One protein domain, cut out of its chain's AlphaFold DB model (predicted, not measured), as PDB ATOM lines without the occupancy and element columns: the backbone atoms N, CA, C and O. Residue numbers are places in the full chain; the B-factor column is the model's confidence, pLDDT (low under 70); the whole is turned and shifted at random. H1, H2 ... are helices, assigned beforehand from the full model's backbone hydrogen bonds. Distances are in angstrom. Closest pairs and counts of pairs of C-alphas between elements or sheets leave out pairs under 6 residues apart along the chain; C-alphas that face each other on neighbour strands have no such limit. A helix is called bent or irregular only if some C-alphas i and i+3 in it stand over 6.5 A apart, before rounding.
ATOM      1  N   PHE A 141     -48.825 -23.803   1.649       98.31
ATOM      2  CA  PHE A 141     -48.195 -23.304   2.872       98.31
ATOM      3  C   PHE A 141     -47.540 -24.412   3.716       98.31
ATOM      4  O   PHE A 141     -46.505 -24.176   4.331       98.31
ATOM      5  N   MET A 142     -48.110 -25.620   3.775       98.06
ATOM      6  CA  MET A 142     -47.504 -26.743   4.504       98.06
ATOM      7  C   MET A 142     -46.281 -27.313   3.774       98.06
ATOM      8  O   MET A 142     -45.335 -27.740   4.441       98.06
ATOM      9  N   CYS A 143     -46.255 -27.253   2.440       98.25
ATOM     10  CA  CYS A 143     -45.073 -27.576   1.638       98.25
ATOM     11  C   CYS A 143     -43.947 -26.570   1.937       98.25
ATOM     12  O   CYS A 143     -42.882 -26.955   2.428       98.25
ATOM     13  N   PHE A 144     -44.236 -25.267   1.830       98.25
ATOM     14  CA  PHE A 144     -43.301 -24.201   2.210       98.25
ATOM     15  C   PHE A 144     -42.853 -24.285   3.677       98.25
ATOM     16  O   PHE A 144     -41.669 -24.152   3.980       98.25
ATOM     17  N   ARG A 145     -43.762 -24.569   4.619       97.38
ATOM     18  CA  ARG A 145     -43.405 -24.750   6.036       97.38
ATOM     19  C   ARG A 145     -42.466 -25.932   6.239       97.38
ATOM     20  O   ARG A 145     -41.614 -25.866   7.124       97.38
ATOM     21  N   THR A 146     -42.596 -26.991   5.446       96.50
ATOM     22  CA  THR A 146     -41.682 -28.140   5.486       96.50
ATOM     23  C   THR A 146     -40.292 -27.729   5.003       96.50
ATOM     24  O   THR A 146     -39.324 -27.951   5.731       96.50
ATOM     25  N   TYR A 147     -40.194 -27.019   3.875       95.44
ATOM     26  CA  TYR A 147     -38.948 -26.397   3.405       95.44
ATOM     27  C   TYR A 147     -38.326 -25.451   4.455       95.44
ATOM     28  O   TYR A 147     -37.145 -25.585   4.789       95.44
ATOM     29  N   PHE A 148     -39.123 -24.570   5.067       95.19
ATOM     30  CA  PHE A 148     -38.689 -23.676   6.146       95.19
ATOM     31  C   PHE A 148     -38.157 -24.449   7.359       95.19
ATOM     32  O   PHE A 148     -37.114 -24.110   7.915       95.19
ATOM     33  N   CYS A 149     -38.840 -25.518   7.779       93.75
ATOM     34  CA  CYS A 149     -38.417 -26.328   8.921       93.75
ATOM     35  C   CYS A 149     -37.160 -27.162   8.637       93.75
ATOM     36  O   CYS A 149     -36.368 -27.335   9.562       93.75
ATOM     37  N   LYS A 150     -36.965 -27.634   7.395       93.06
ATOM     38  CA  LYS A 150     -35.729 -28.304   6.950       93.06
ATOM     39  C   LYS A 150     -34.526 -27.346   6.998       93.06
ATOM     40  O   LYS A 150     -33.460 -27.740   7.452       93.06
ATOM     41  N   ASN A 151     -34.710 -26.089   6.581       91.38
ATOM     42  CA  ASN A 151     -33.613 -25.139   6.351       91.38
ATOM     43  C   ASN A 151     -33.352 -24.118   7.478       91.38
ATOM     44  O   ASN A 151     -32.329 -23.430   7.465       91.38
ATOM     45  N   LYS A 152     -34.258 -23.970   8.452       89.12
ATOM     46  CA  LYS A 152     -34.023 -23.092   9.609       89.12
ATOM     47  C   LYS A 152     -32.961 -23.690  10.554       89.12
ATOM     48  O   LYS A 152     -32.888 -24.911  10.702       89.12
ATOM     49  N   PRO A 153     -32.224 -22.868  11.323       85.62
ATOM     50  CA  PRO A 153     -31.400 -23.367  12.417       85.62
ATOM     51  C   PRO A 153     -32.247 -24.152  13.434       85.62
ATOM     52  O   PRO A 153     -33.364 -23.746  13.794       85.62
ATOM     53  N   ARG A 154     -31.698 -25.255  13.957       83.06
ATOM     54  CA  ARG A 154     -32.332 -26.029  15.044       83.06
ATOM     55  C   ARG A 154     -32.529 -25.185  16.312       83.06
ATOM     56  O   ARG A 154     -33.493 -25.401  17.040       83.06
ATOM     57  N   GLU A 155     -31.644 -24.214  16.542       75.44
ATOM     58  CA  GLU A 155     -31.633 -23.347  17.724       75.44
ATOM     59  C   GLU A 155     -32.612 -22.161  17.646       75.44
ATOM     60  O   GLU A 155     -33.237 -21.848  18.654       75.44
ATOM     61  N   LEU A 156     -32.785 -21.557  16.458       77.06
ATOM     62  CA  LEU A 156     -33.480 -20.274  16.225       77.06
ATOM     63  C   LEU A 156     -34.828 -20.148  16.945       77.06
ATOM     64  O   LEU A 156     -35.156 -19.108  17.504       77.06
ATOM     65  N   GLU A 157     -35.629 -21.209  16.867       78.94
ATOM     66  CA  GLU A 157     -36.928 -21.278  17.518       78.94
ATOM     67  C   GLU A 157     -37.357 -22.743  17.631       78.94
ATOM     68  O   GLU A 157     -37.452 -23.456  16.619       78.94
ATOM     69  N   ARG A 158     -37.609 -23.195  18.865       83.75
ATOM     70  CA  ARG A 158     -38.093 -24.554  19.166       83.75
ATOM     71  C   ARG A 158     -39.612 -24.591  19.346       83.75
ATOM     72  O   ARG A 158     -40.219 -25.653  19.211       83.75
ATOM     73  N   HIS A 159     -40.252 -23.458  19.647       89.00
ATOM     74  CA  HIS A 159     -41.679 -23.437  19.931       89.00
ATOM     75  C   HIS A 159     -42.513 -23.394  18.640       89.00
ATOM     76  O   HIS A 159     -42.524 -22.405  17.912       89.00
ATOM     77  N   ASN A 160     -43.261 -24.469  18.364       91.00
ATOM     78  CA  ASN A 160     -44.006 -24.632  17.107       91.00
ATOM     79  C   ASN A 160     -45.002 -23.497  16.804       91.00
ATOM     80  O   ASN A 160     -45.180 -23.168  15.633       91.00
ATOM     81  N   ALA A 161     -45.632 -22.885  17.815       91.50
ATOM     82  CA  ALA A 161     -46.527 -21.749  17.581       91.50
ATOM     83  C   ALA A 161     -45.762 -20.525  17.051       91.50
ATOM     84  O   ALA A 161     -46.244 -19.848  16.147       91.50
ATOM     85  N   THR A 162     -44.548 -20.285  17.553       92.06
ATOM     86  CA  THR A 162     -43.670 -19.204  17.093       92.06
ATOM     87  C   THR A 162     -43.118 -19.490  15.698       92.06
ATOM     88  O   THR A 162     -43.178 -18.616  14.839       92.06
ATOM     89  N   VAL A 163     -42.694 -20.734  15.420       93.88
ATOM     90  CA  VAL A 163     -42.305 -21.159  14.060       93.88
ATOM     91  C   VAL A 163     -43.434 -20.877  13.068       93.88
ATOM     92  O   VAL A 163     -43.196 -20.246  12.047       93.88
ATOM     93  N   SER A 164     -44.676 -21.255  13.386       95.75
ATOM     94  CA  SER A 164     -45.819 -20.998  12.500       95.75
ATOM     95  C   SER A 164     -46.127 -19.505  12.305       95.75
ATOM     96  O   SER A 164     -46.568 -19.143  11.217       95.75
ATOM     97  N   LYS A 165     -45.863 -18.632  13.292       95.81
ATOM     98  CA  LYS A 165     -45.945 -17.169  13.099       95.81
ATOM     99  C   LYS A 165     -44.877 -16.677  12.115       95.81
ATOM    100  O   LYS A 165     -45.219 -15.996  11.154       95.81
ATOM    101  N   ILE A 166     -43.613 -17.058  12.321       95.88
ATOM    102  CA  ILE A 166     -42.483 -16.645  11.469       95.88
ATOM    103  C   ILE A 166     -42.686 -17.137  10.030       95.88
ATOM    104  O   ILE A 166     -42.659 -16.336   9.101       95.88
ATOM    105  N   THR A 167     -42.967 -18.430   9.834       97.38
ATOM    106  CA  THR A 167     -43.248 -18.994   8.504       97.38
ATOM    107  C   THR A 167     -44.484 -18.354   7.865       97.38
ATOM    108  O   THR A 167     -44.504 -18.144   6.658       97.38
ATOM    109  N   GLY A 168     -45.504 -18.004   8.658       97.81
ATOM    110  CA  GLY A 168     -46.688 -17.285   8.179       97.81
ATOM    111  C   GLY A 168     -46.376 -15.885   7.641       97.81
ATOM    112  O   GLY A 168     -46.972 -15.478   6.648       97.81
ATOM    113  N   ILE A 169     -45.430 -15.165   8.250       97.44
ATOM    114  CA  ILE A 169     -44.951 -13.871   7.736       97.44
ATOM    115  C   ILE A 169     -44.075 -14.081   6.496       97.44
ATOM    116  O   ILE A 169     -44.280 -13.392   5.502       97.44
ATOM    117  N   ALA A 170     -43.164 -15.060   6.521       97.56
ATOM    118  CA  ALA A 170     -42.286 -15.380   5.393       97.56
ATOM    119  C   ALA A 170     -43.089 -15.707   4.124       97.56
ATOM    120  O   ALA A 170     -42.862 -15.093   3.088       97.56
ATOM    121  N   TRP A 171     -44.106 -16.570   4.237       98.19
ATOM    122  CA  TRP A 171     -45.019 -16.925   3.142       98.19
ATOM    123  C   TRP A 171     -45.788 -15.721   2.578       98.19
ATOM    124  O   TRP A 171     -45.926 -15.584   1.367       98.19
ATOM    125  N   LYS A 172     -46.271 -14.822   3.448       98.00
ATOM    126  CA  LYS A 172     -46.951 -13.579   3.037       98.00
ATOM    127  C   LYS A 172     -46.026 -12.572   2.346       98.00
ATOM    128  O   LYS A 172     -46.525 -11.630   1.743       98.00
ATOM    129  N   LYS A 173     -44.708 -12.723   2.500       97.62
ATOM    130  CA  LYS A 173     -43.680 -11.852   1.919       97.62
ATOM    131  C   LYS A 173     -43.016 -12.437   0.672       97.62
ATOM    132  O   LYS A 173     -42.152 -11.767   0.126       97.62
ATOM    133  N   LEU A 174     -43.411 -13.637   0.239       97.31
ATOM    134  CA  LEU A 174     -43.026 -14.173  -1.065       97.31
ATOM    135  C   LEU A 174     -43.819 -13.481  -2.186       97.31
ATOM    136  O   LEU A 174     -44.995 -13.150  -1.980       97.31
ATOM    137  N   SER A 175     -43.224 -13.337  -3.371       98.06
ATOM    138  CA  SER A 175     -43.939 -13.049  -4.625       98.06
ATOM    139  C   SER A 175     -44.849 -14.224  -5.005       98.06
ATOM    140  O   SER A 175     -44.837 -15.269  -4.350       98.06
ATOM    141  N   ASP A 176     -45.729 -14.075  -5.994       97.69
ATOM    142  CA  ASP A 176     -46.557 -15.208  -6.433       97.69
ATOM    143  C   ASP A 176     -45.745 -16.229  -7.242       97.69
ATOM    144  O   ASP A 176     -45.932 -17.427  -7.036       97.69
ATOM    145  N   GLU A 177     -44.742 -15.784  -8.003       98.06
ATOM    146  CA  GLU A 177     -43.725 -16.629  -8.654       98.06
ATOM    147  C   GLU A 177     -42.986 -17.522  -7.643       98.06
ATOM    148  O   GLU A 177     -42.922 -18.738  -7.809       98.06
ATOM    149  N   GLU A 178     -42.523 -16.956  -6.522       97.25
ATOM    150  CA  GLU A 178     -41.890 -17.715  -5.435       97.25
ATOM    151  C   GLU A 178     -42.855 -18.707  -4.755       97.25
ATOM    152  O   GLU A 178     -42.415 -19.680  -4.135       97.25
ATOM    153  N   LYS A 179     -44.176 -18.487  -4.844       98.25
ATOM    154  CA  LYS A 179     -45.195 -19.421  -4.334       98.25
ATOM    155  C   LYS A 179     -45.516 -20.539  -5.329       98.25
ATOM    156  O   LYS A 179     -45.869 -21.627  -4.865       98.25
ATOM    157  N   LEU A 180     -45.381 -20.312  -6.643       98.38
ATOM    158  CA  LEU A 180     -45.692 -21.286  -7.704       98.38
ATOM    159  C   LEU A 180     -45.142 -22.700  -7.446       98.38
ATOM    160  O   LEU A 180     -45.956 -23.625  -7.475       98.38
ATOM    161  N   PRO A 181     -43.849 -22.928  -7.122       98.19
ATOM    162  CA  PRO A 181     -43.342 -24.286  -6.904       98.19
ATOM    163  C   PRO A 181     -44.059 -25.010  -5.753       98.19
ATOM    164  O   PRO A 181     -44.365 -26.195  -5.859       98.19
ATOM    165  N   TYR A 182     -44.416 -24.303  -4.677       98.31
ATOM    166  CA  TYR A 182     -45.160 -24.886  -3.555       98.31
ATOM    167  C   TYR A 182     -46.645 -25.105  -3.880       98.31
ATOM    168  O   TYR A 182     -47.277 -25.986  -3.293       98.31
ATOM    169  N   ILE A 183     -47.215 -24.313  -4.794       98.44
ATOM    170  CA  ILE A 183     -48.579 -24.497  -5.305       98.44
ATOM    171  C   ILE A 183     -48.633 -25.737  -6.203       98.44
ATOM    172  O   ILE A 183     -49.467 -26.610  -5.963       98.44
ATOM    173  N   ALA A 184     -47.705 -25.857  -7.156       98.44
ATOM    174  CA  ALA A 184     -47.563 -27.019  -8.027       98.44
ATOM    175  C   ALA A 184     -47.308 -28.302  -7.219       98.44
ATOM    176  O   ALA A 184     -48.047 -29.275  -7.359       98.44
ATOM    177  N   GLN A 185     -46.353 -28.281  -6.280       98.19
ATOM    178  CA  GLN A 185     -46.075 -29.422  -5.403       98.19
ATOM    179  C   GLN A 185     -47.316 -29.850  -4.601       98.19
ATOM    180  O   GLN A 185     -47.613 -31.039  -4.501       98.19
ATOM    181  N   ALA A 186     -48.081 -28.901  -4.053       98.38
ATOM    182  CA  ALA A 186     -49.315 -29.216  -3.332       98.38
ATOM    183  C   ALA A 186     -50.434 -29.745  -4.245       98.38
ATOM    184  O   ALA A 186     -51.262 -30.535  -3.787       98.38
ATOM    185  N   ALA A 187     -50.477 -29.333  -5.517       98.44
ATOM    186  CA  ALA A 187     -51.401 -29.880  -6.505       98.44
ATOM    187  C   ALA A 187     -51.067 -31.347  -6.824       98.44
ATOM    188  O   ALA A 187     -51.969 -32.180  -6.772       98.44
ATOM    189  N   VAL A 188     -49.784 -31.673  -7.030       98.50
ATOM    190  CA  VAL A 188     -49.290 -33.052  -7.210       98.50
ATOM    191  C   VAL A 188     -49.612 -33.915  -5.983       98.50
ATOM    192  O   VAL A 188     -50.328 -34.905  -6.108       98.50
ATOM    193  N   ILE A 189     -49.231 -33.467  -4.775       98.12
ATOM    194  CA  ILE A 189     -49.564 -34.137  -3.500       98.12
ATOM    195  C   ILE A 189     -51.069 -34.407  -3.378       98.12
ATOM    196  O   ILE A 189     -51.484 -35.457  -2.890       98.12
ATOM    197  N   LYS A 190     -51.911 -33.445  -3.775       98.06
ATOM    198  CA  LYS A 190     -53.368 -33.592  -3.729       98.06
ATOM    199  C   LYS A 190     -53.858 -34.606  -4.768       98.06
ATOM    200  O   LYS A 190     -54.731 -35.396  -4.425       98.06
ATOM    201  N   ALA A 191     -53.332 -34.587  -5.991       98.12
ATOM    202  CA  ALA A 191     -53.714 -35.510  -7.056       98.12
ATOM    203  C   ALA A 191     -53.367 -36.963  -6.693       98.12
ATOM    204  O   ALA A 191     -54.264 -37.803  -6.656       98.12
ATOM    205  N   GLU A 192     -52.119 -37.231  -6.299       98.25
ATOM    206  CA  GLU A 192     -51.668 -38.546  -5.814       98.25
ATOM    207  C   GLU A 192     -52.524 -39.050  -4.645       98.25
ATOM    208  O   GLU A 192     -52.954 -40.203  -4.611       98.25
ATOM    209  N   PHE A 193     -52.808 -38.171  -3.681       98.19
ATOM    210  CA  PHE A 193     -53.610 -38.507  -2.513       98.19
ATOM    211  C   PHE A 193     -55.065 -38.853  -2.873       98.19
ATOM    212  O   PHE A 193     -55.643 -39.742  -2.254       98.19
ATOM    213  N   MET A 194     -55.657 -38.175  -3.861       97.94
ATOM    214  CA  MET A 194     -57.011 -38.470  -4.353       97.94
ATOM    215  C   MET A 194     -57.052 -39.732  -5.217       97.94
ATOM    216  O   MET A 194     -58.004 -40.495  -5.099       97.94
ATOM    217  N   ALA A 195     -56.011 -40.004  -6.008       97.81
ATOM    218  CA  ALA A 195     -55.882 -41.258  -6.748       97.81
ATOM    219  C   ALA A 195     -55.725 -42.469  -5.808       97.81
ATOM    220  O   ALA A 195     -56.328 -43.515  -6.035       97.81
ATOM    221  N   LYS A 196     -54.958 -42.320  -4.719       97.88
ATOM    222  CA  LYS A 196     -54.751 -43.371  -3.708       97.88
ATOM    223  C   LYS A 196     -55.949 -43.578  -2.770       97.88
ATOM    224  O   LYS A 196     -56.082 -44.657  -2.197       97.88
ATOM    225  N   HIS A 197     -56.783 -42.556  -2.584       96.06
ATOM    226  CA  HIS A 197     -57.932 -42.579  -1.676       96.06
ATOM    227  C   HIS A 197     -59.181 -41.966  -2.346       96.06
ATOM    228  O   HIS A 197     -59.623 -40.882  -1.940       96.06
ATOM    229  N   PRO A 198     -59.749 -42.615  -3.381       96.69
ATOM    230  CA  PRO A 198     -60.878 -42.081  -4.149       96.69
ATOM    231  C   PRO A 198     -62.155 -41.905  -3.308       96.69
ATOM    232  O   PRO A 198     -62.964 -41.019  -3.571       96.69
ATOM    233  N   GLU A 199     -62.330 -42.704  -2.254       95.44
ATOM    234  CA  GLU A 199     -63.432 -42.613  -1.291       95.44
ATOM    235  C   GLU A 199     -63.228 -41.536  -0.205       95.44
ATOM    236  O   GLU A 199     -64.117 -41.292   0.626       95.44
ATOM    237  N   TRP A 200     -62.063 -40.877  -0.176       95.56
ATOM    238  CA  TRP A 200     -61.745 -39.906   0.862       95.56
ATOM    239  C   TRP A 200     -62.646 -38.677   0.779       95.56
ATOM    240  O   TRP A 200     -62.716 -37.961  -0.218       95.56
ATOM    241  N   ARG A 201     -63.275 -38.352   1.910       93.50
ATOM    242  CA  ARG A 201     -64.074 -37.135   2.067       93.50
ATOM    243  C   ARG A 201     -63.669 -36.399   3.329       93.50
ATOM    244  O   ARG A 201     -63.542 -36.997   4.401       93.50
ATOM    245  N   TYR A 202     -63.532 -35.078   3.238       94.06
ATOM    246  CA  TYR A 202     -63.216 -34.266   4.408       94.06
ATOM    247  C   TYR A 202     -64.343 -34.328   5.453       94.06
ATOM    248  O   TYR A 202     -65.427 -33.778   5.266       94.06
ATOM    249  N   ARG A 203     -64.058 -34.971   6.592       90.12
ATOM    250  CA  ARG A 203     -64.935 -35.024   7.769       90.12
ATOM    251  C   ARG A 203     -64.301 -34.210   8.912       90.12
ATOM    252  O   ARG A 203     -63.280 -34.655   9.452       90.12
ATOM    253  N   THR A 220     -46.432  -9.315  21.263       91.62
ATOM    254  CA  THR A 220     -46.026  -7.920  21.468       91.62
ATOM    255  C   THR A 220     -45.527  -7.326  20.150       91.62
ATOM    256  O   THR A 220     -45.127  -8.062  19.250       91.62
ATOM    257  N   LEU A 221     -45.471  -5.996  20.048       89.62
ATOM    258  CA  LEU A 221     -44.847  -5.325  18.899       89.62
ATOM    259  C   LEU A 221     -43.376  -5.755  18.717       89.62
ATOM    260  O   LEU A 221     -42.912  -5.916  17.592       89.62
ATOM    261  N   ALA A 222     -42.658  -6.026  19.814       89.81
ATOM    262  CA  ALA A 222     -41.305  -6.582  19.774       89.81
ATOM    263  C   ALA A 222     -41.271  -8.023  19.215       89.81
ATOM    264  O   ALA A 222     -40.438  -8.320  18.359       89.81
ATOM    265  N   ASP A 223     -42.202  -8.899  19.629       91.00
ATOM    266  CA  ASP A 223     -42.370 -10.236  19.033       91.00
ATOM    267  C   ASP A 223     -42.626 -10.121  17.511       91.00
ATOM    268  O   ASP A 223     -42.023 -10.850  16.725       91.00
ATOM    269  N   GLU A 224     -43.476  -9.186  17.069       92.06
ATOM    270  CA  GLU A 224     -43.801  -8.979  15.647       92.06
ATOM    271  C   GLU A 224     -42.620  -8.444  14.825       92.06
ATOM    272  O   GLU A 224     -42.325  -8.986  13.753       92.06
ATOM    273  N   ARG A 225     -41.893  -7.442  15.341       93.12
ATOM    274  CA  ARG A 225     -40.648  -6.931  14.737       93.12
ATOM    275  C   ARG A 225     -39.611  -8.052  14.597       93.12
ATOM    276  O   ARG A 225     -39.049  -8.235  13.515       93.12
ATOM    277  N   ARG A 226     -39.419  -8.861  15.649       93.25
ATOM    278  CA  ARG A 226     -38.527 -10.034  15.648       93.25
ATOM    279  C   ARG A 226     -38.922 -11.049  14.581       93.25
ATOM    280  O   ARG A 226     -38.084 -11.430  13.765       93.25
ATOM    281  N   TYR A 227     -40.183 -11.478  14.545       94.31
ATOM    282  CA  TYR A 227     -40.618 -12.489  13.576       94.31
ATOM    283  C   TYR A 227     -40.531 -11.983  12.136       94.31
ATOM    284  O   TYR A 227     -40.152 -12.751  11.255       94.31
ATOM    285  N   THR A 228     -40.819 -10.701  11.904       95.50
ATOM    286  CA  THR A 228     -40.701 -10.070  10.583       95.50
ATOM    287  C   THR A 228     -39.252 -10.048  10.107       95.50
ATOM    288  O   THR A 228     -38.976 -10.458   8.982       95.50
ATOM    289  N   ARG A 229     -38.305  -9.657  10.968       94.81
ATOM    290  CA  ARG A 229     -36.878  -9.638  10.618       94.81
ATOM    291  C   ARG A 229     -36.332 -11.038  10.320       94.81
ATOM    292  O   ARG A 229     -35.600 -11.206   9.348       94.81
ATOM    293  N   ILE A 230     -36.731 -12.049  11.097       94.56
ATOM    294  CA  ILE A 230     -36.380 -13.453  10.825       94.56
ATOM    295  C   ILE A 230     -36.994 -13.921   9.494       94.56
ATOM    296  O   ILE A 230     -36.315 -14.561   8.699       94.56
ATOM    297  N   ALA A 231     -38.263 -13.603   9.227       95.94
ATOM    298  CA  ALA A 231     -38.944 -13.996   7.995       95.94
ATOM    299  C   ALA A 231     -38.272 -13.410   6.740       95.94
ATOM    300  O   ALA A 231     -37.961 -14.150   5.810       95.94
ATOM    301  N   LEU A 232     -37.981 -12.106   6.741       95.75
ATOM    302  CA  LEU A 232     -37.278 -11.439   5.639       95.75
ATOM    303  C   LEU A 232     -35.834 -11.940   5.492       95.75
ATOM    304  O   LEU A 232     -35.359 -12.133   4.375       95.75
ATOM    305  N   GLY A 233     -35.151 -12.221   6.607       95.19
ATOM    306  CA  GLY A 233     -33.837 -12.864   6.596       95.19
ATOM    307  C   GLY A 233     -33.862 -14.230   5.910       95.19
ATOM    308  O   GLY A 233     -33.011 -14.515   5.077       95.19
ATOM    309  N   PHE A 234     -34.862 -15.057   6.213       95.31
ATOM    310  CA  PHE A 234     -35.004 -16.373   5.595       95.31
ATOM    311  C   PHE A 234     -35.267 -16.285   4.082       95.31
ATOM    312  O   PHE A 234     -34.658 -17.047   3.334       95.31
ATOM    313  N   ASN A 235     -36.144 -15.371   3.640       95.88
ATOM    314  CA  ASN A 235     -36.451 -15.187   2.215       95.88
ATOM    315  C   ASN A 235     -35.232 -14.642   1.445       95.88
ATOM    316  O   ASN A 235     -34.918 -15.145   0.377       95.88
ATOM    317  N   SER A 236     -34.459 -13.719   2.034       94.81
ATOM    318  CA  SER A 236     -33.177 -13.221   1.485       94.81
ATOM    319  C   SER A 236     -32.006 -14.220   1.588       94.81
ATOM    320  O   SER A 236     -30.841 -13.831   1.628       94.81
ATOM    321  N   GLY A 237     -32.295 -15.521   1.680       92.81
ATOM    322  CA  GLY A 237     -31.299 -16.596   1.669       92.81
ATOM    323  C   GLY A 237     -30.482 -16.769   2.956       92.81
ATOM    324  O   GLY A 237     -29.671 -17.692   3.035       92.81
ATOM    325  N   LYS A 238     -30.682 -15.955   4.003       92.00
ATOM    326  CA  LYS A 238     -29.864 -16.030   5.226       92.00
ATOM    327  C   LYS A 238     -30.149 -17.313   6.014       92.00
ATOM    328  O   LYS A 238     -31.292 -17.647   6.336       92.00
ATOM    329  N   ARG A 239     -29.081 -18.032   6.376       89.12
ATOM    330  CA  ARG A 239     -29.119 -19.322   7.093       89.12
ATOM    331  C   ARG A 239     -28.338 -19.279   8.411       89.12
ATOM    332  O   ARG A 239     -27.622 -18.325   8.712       89.12
ATOM    333  N   GLY A 240     -28.450 -20.352   9.198       87.12
ATOM    334  CA  GLY A 240     -27.533 -20.642  10.307       87.12
ATOM    335  C   GLY A 240     -27.380 -19.504  11.327       87.12
ATOM    336  O   GLY A 240     -28.364 -19.009  11.878       87.12
ATOM    337  N   LYS A 241     -26.123 -19.113  11.577       87.69
ATOM    338  CA  LYS A 241     -25.738 -18.064  12.539       87.69
ATOM    339  C   LYS A 241     -26.303 -16.686  12.173       87.69
ATOM    340  O   LYS A 241     -26.667 -15.929  13.064       87.69
ATOM    341  N   GLU A 242     -26.424 -16.375  10.886       88.50
ATOM    342  CA  GLU A 242     -26.911 -15.071  10.428       88.50
ATOM    343  C   GLU A 242     -28.401 -14.882  10.749       88.50
ATOM    344  O   GLU A 242     -28.818 -13.846  11.264       88.50
ATOM    345  N   LEU A 243     -29.205 -15.933  10.561       88.44
ATOM    346  CA  LEU A 243     -30.623 -15.899  10.919       88.44
ATOM    347  C   LEU A 243     -30.843 -15.811  12.445       88.44
ATOM    348  O   LEU A 243     -31.863 -15.282  12.886       88.44
ATOM    349  N   LYS A 244     -29.877 -16.285  13.249       87.62
ATOM    350  CA  LYS A 244     -29.854 -16.122  14.715       87.62
ATOM    351  C   LYS A 244     -29.542 -14.675  15.115       87.62
ATOM    352  O   LYS A 244     -30.318 -14.097  15.871       87.62
ATOM    353  N   ARG A 245     -28.503 -14.057  14.536       89.94
ATOM    354  CA  ARG A 245     -28.173 -12.633  14.756       89.94
ATOM    355  C   ARG A 245     -29.363 -11.721  14.466       89.94
ATOM    356  O   ARG A 245     -29.667 -10.834  15.255       89.94
ATOM    357  N   LEU A 246     -30.093 -11.975  13.378       88.50
ATOM    358  CA  LEU A 246     -31.306 -11.219  13.049       88.50
ATOM    359  C   LEU A 246     -32.406 -11.322  14.120       88.50
ATOM    360  O   LEU A 246     -33.145 -10.356  14.312       88.50
ATOM    361  N   ALA A 247     -32.520 -12.454  14.821       86.19
ATOM    362  CA  ALA A 247     -33.425 -12.593  15.959       86.19
ATOM    363  C   ALA A 247     -32.931 -11.779  17.170       86.19
ATOM    364  O   ALA A 247     -33.697 -11.005  17.737       86.19
ATOM    365  N   GLU A 248     -31.645 -11.899  17.510       87.38
ATOM    366  CA  GLU A 248     -31.002 -11.222  18.649       87.38
ATOM    367  C   GLU A 248     -31.028  -9.689  18.502       87.38
ATOM    368  O   GLU A 248     -31.435  -8.981  19.420       87.38
ATOM    369  N   MET A 249     -30.725  -9.162  17.309       83.75
ATOM    370  CA  MET A 249     -30.802  -7.726  16.996       83.75
ATOM    371  C   MET A 249     -32.211  -7.133  17.164       83.75
ATOM    372  O   MET A 249     -32.375  -5.912  17.179       83.75
ATOM    373  N   ALA A 250     -33.265  -7.957  17.162       80.25
ATOM    374  CA  ALA A 250     -34.635  -7.489  17.392       80.25
ATOM    375  C   ALA A 250     -34.996  -7.462  18.882       80.25
ATOM    376  O   ALA A 250     -35.883  -6.711  19.280       80.25
ATOM    377  N   GLU A 251     -34.295  -8.249  19.696       77.50
ATOM    378  CA  GLU A 251     -34.431  -8.261  21.150       77.50
ATOM    379  C   GLU A 251     -33.672  -7.070  21.767       77.50
ATOM    380  O   GLU A 251     -34.217  -6.399  22.641       77.50
ATOM    381  N   THR A 252     -32.491  -6.712  21.240       76.00
ATOM    382  CA  THR A 252     -31.741  -5.514  21.677       76.00
ATOM    383  C   THR A 252     -32.425  -4.203  21.281       76.00
ATOM    384  O   THR A 252     -32.593  -3.325  22.122       76.00
ATOM    385  N   ALA A 253     -32.909  -4.082  20.040       66.00
ATOM    386  CA  ALA A 253     -33.631  -2.889  19.577       66.00
ATOM    387  C   ALA A 253     -34.948  -2.631  20.341       66.00
ATOM    388  O   ALA A 253     -35.444  -1.508  20.358       66.00
ATOM    389  N   GLY A 254     -35.516  -3.657  20.984       56.72
ATOM    390  CA  GLY A 254     -36.689  -3.517  21.850       56.72
ATOM    391  C   GLY A 254     -36.396  -2.908  23.227       56.72
ATOM    392  O   GLY A 254     -37.340  -2.500  23.898       56.72
ATOM    393  N   ALA A 255     -35.129  -2.846  23.657       55.81
ATOM    394  CA  ALA A 255     -34.742  -2.282  24.952       55.81
ATOM    395  C   ALA A 255     -34.689  -0.742  24.927       55.81
ATOM    396  O   ALA A 255     -35.227  -0.099  25.830       55.81
ATOM    397  N   GLU A 256     -34.121  -0.160  23.865       52.22
ATOM    398  CA  GLU A 256     -33.960   1.294  23.676       52.22
ATOM    399  C   GLU A 256     -35.300   2.060  23.706       52.22
ATOM    400  O   GLU A 256     -35.445   3.052  24.423       52.22
TER     401      GLU A 256
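Overview. This is residues 141 to 203 and 220 to 256 of the 422 residues of the protein "HMG box domain-containing protein" of Piloderma croceum (strain F 1598) (UniProt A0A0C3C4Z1). Crossed helices H1 and H2 make the middle, the hairpin of H4 and H5 one end, and H3 reaches out at the other, where residues 190 to 203 stick out. The 100 printed residues include five named helices, H1 to H5 in order: all helix. The whole is loose, radius of gyration of the C-alphas 16.4 A, spanning 58 by 29 by 22 A.

Arrangement. H3, residues 176 to 196, touches H1, residues 141 to 151, with residues 182 to 186 alone; closest C-alphas, Tyr 182 and Cys 143, 5.8 A. H1 touches H2, residues 160 to 172; closest C-alphas, Arg 145 and Thr 167, 6.3 A. H2 touches H4, residues 221 to 235, with residues 165 to 170 alone, at a steep tilt of 62 degrees; closest C-alphas, Ala 170 and Ala 231, 4.5 A. H4 and H5, residues 240 to 256, form a hairpin at a shallow tilt of 24 degrees; closest C-alphas, Arg 226 and Ala 250, 5.0 A. Every O i to N i+4 pair is within hydrogen-bond range in H1, H2 and H4, 15 of 17 in H3 and 9 of 13 in H5.

Along the chain. From first to last C-alpha H3 measures 29.5 A, H5 26.5 A. H3 is irregular, only just: C-alphas 178 and 181 are 6.9 A apart. C-alpha 141 is at (-48.195, -23.304, 2.872), C-alpha 256 at (-33.960, 1.294, 23.676).

Size, cuts and confidence. Residues 204 to 219 are cut out; C-alphas 203 and 220 are 35.8 A apart. Residues 253 to 256 have pLDDT under 70.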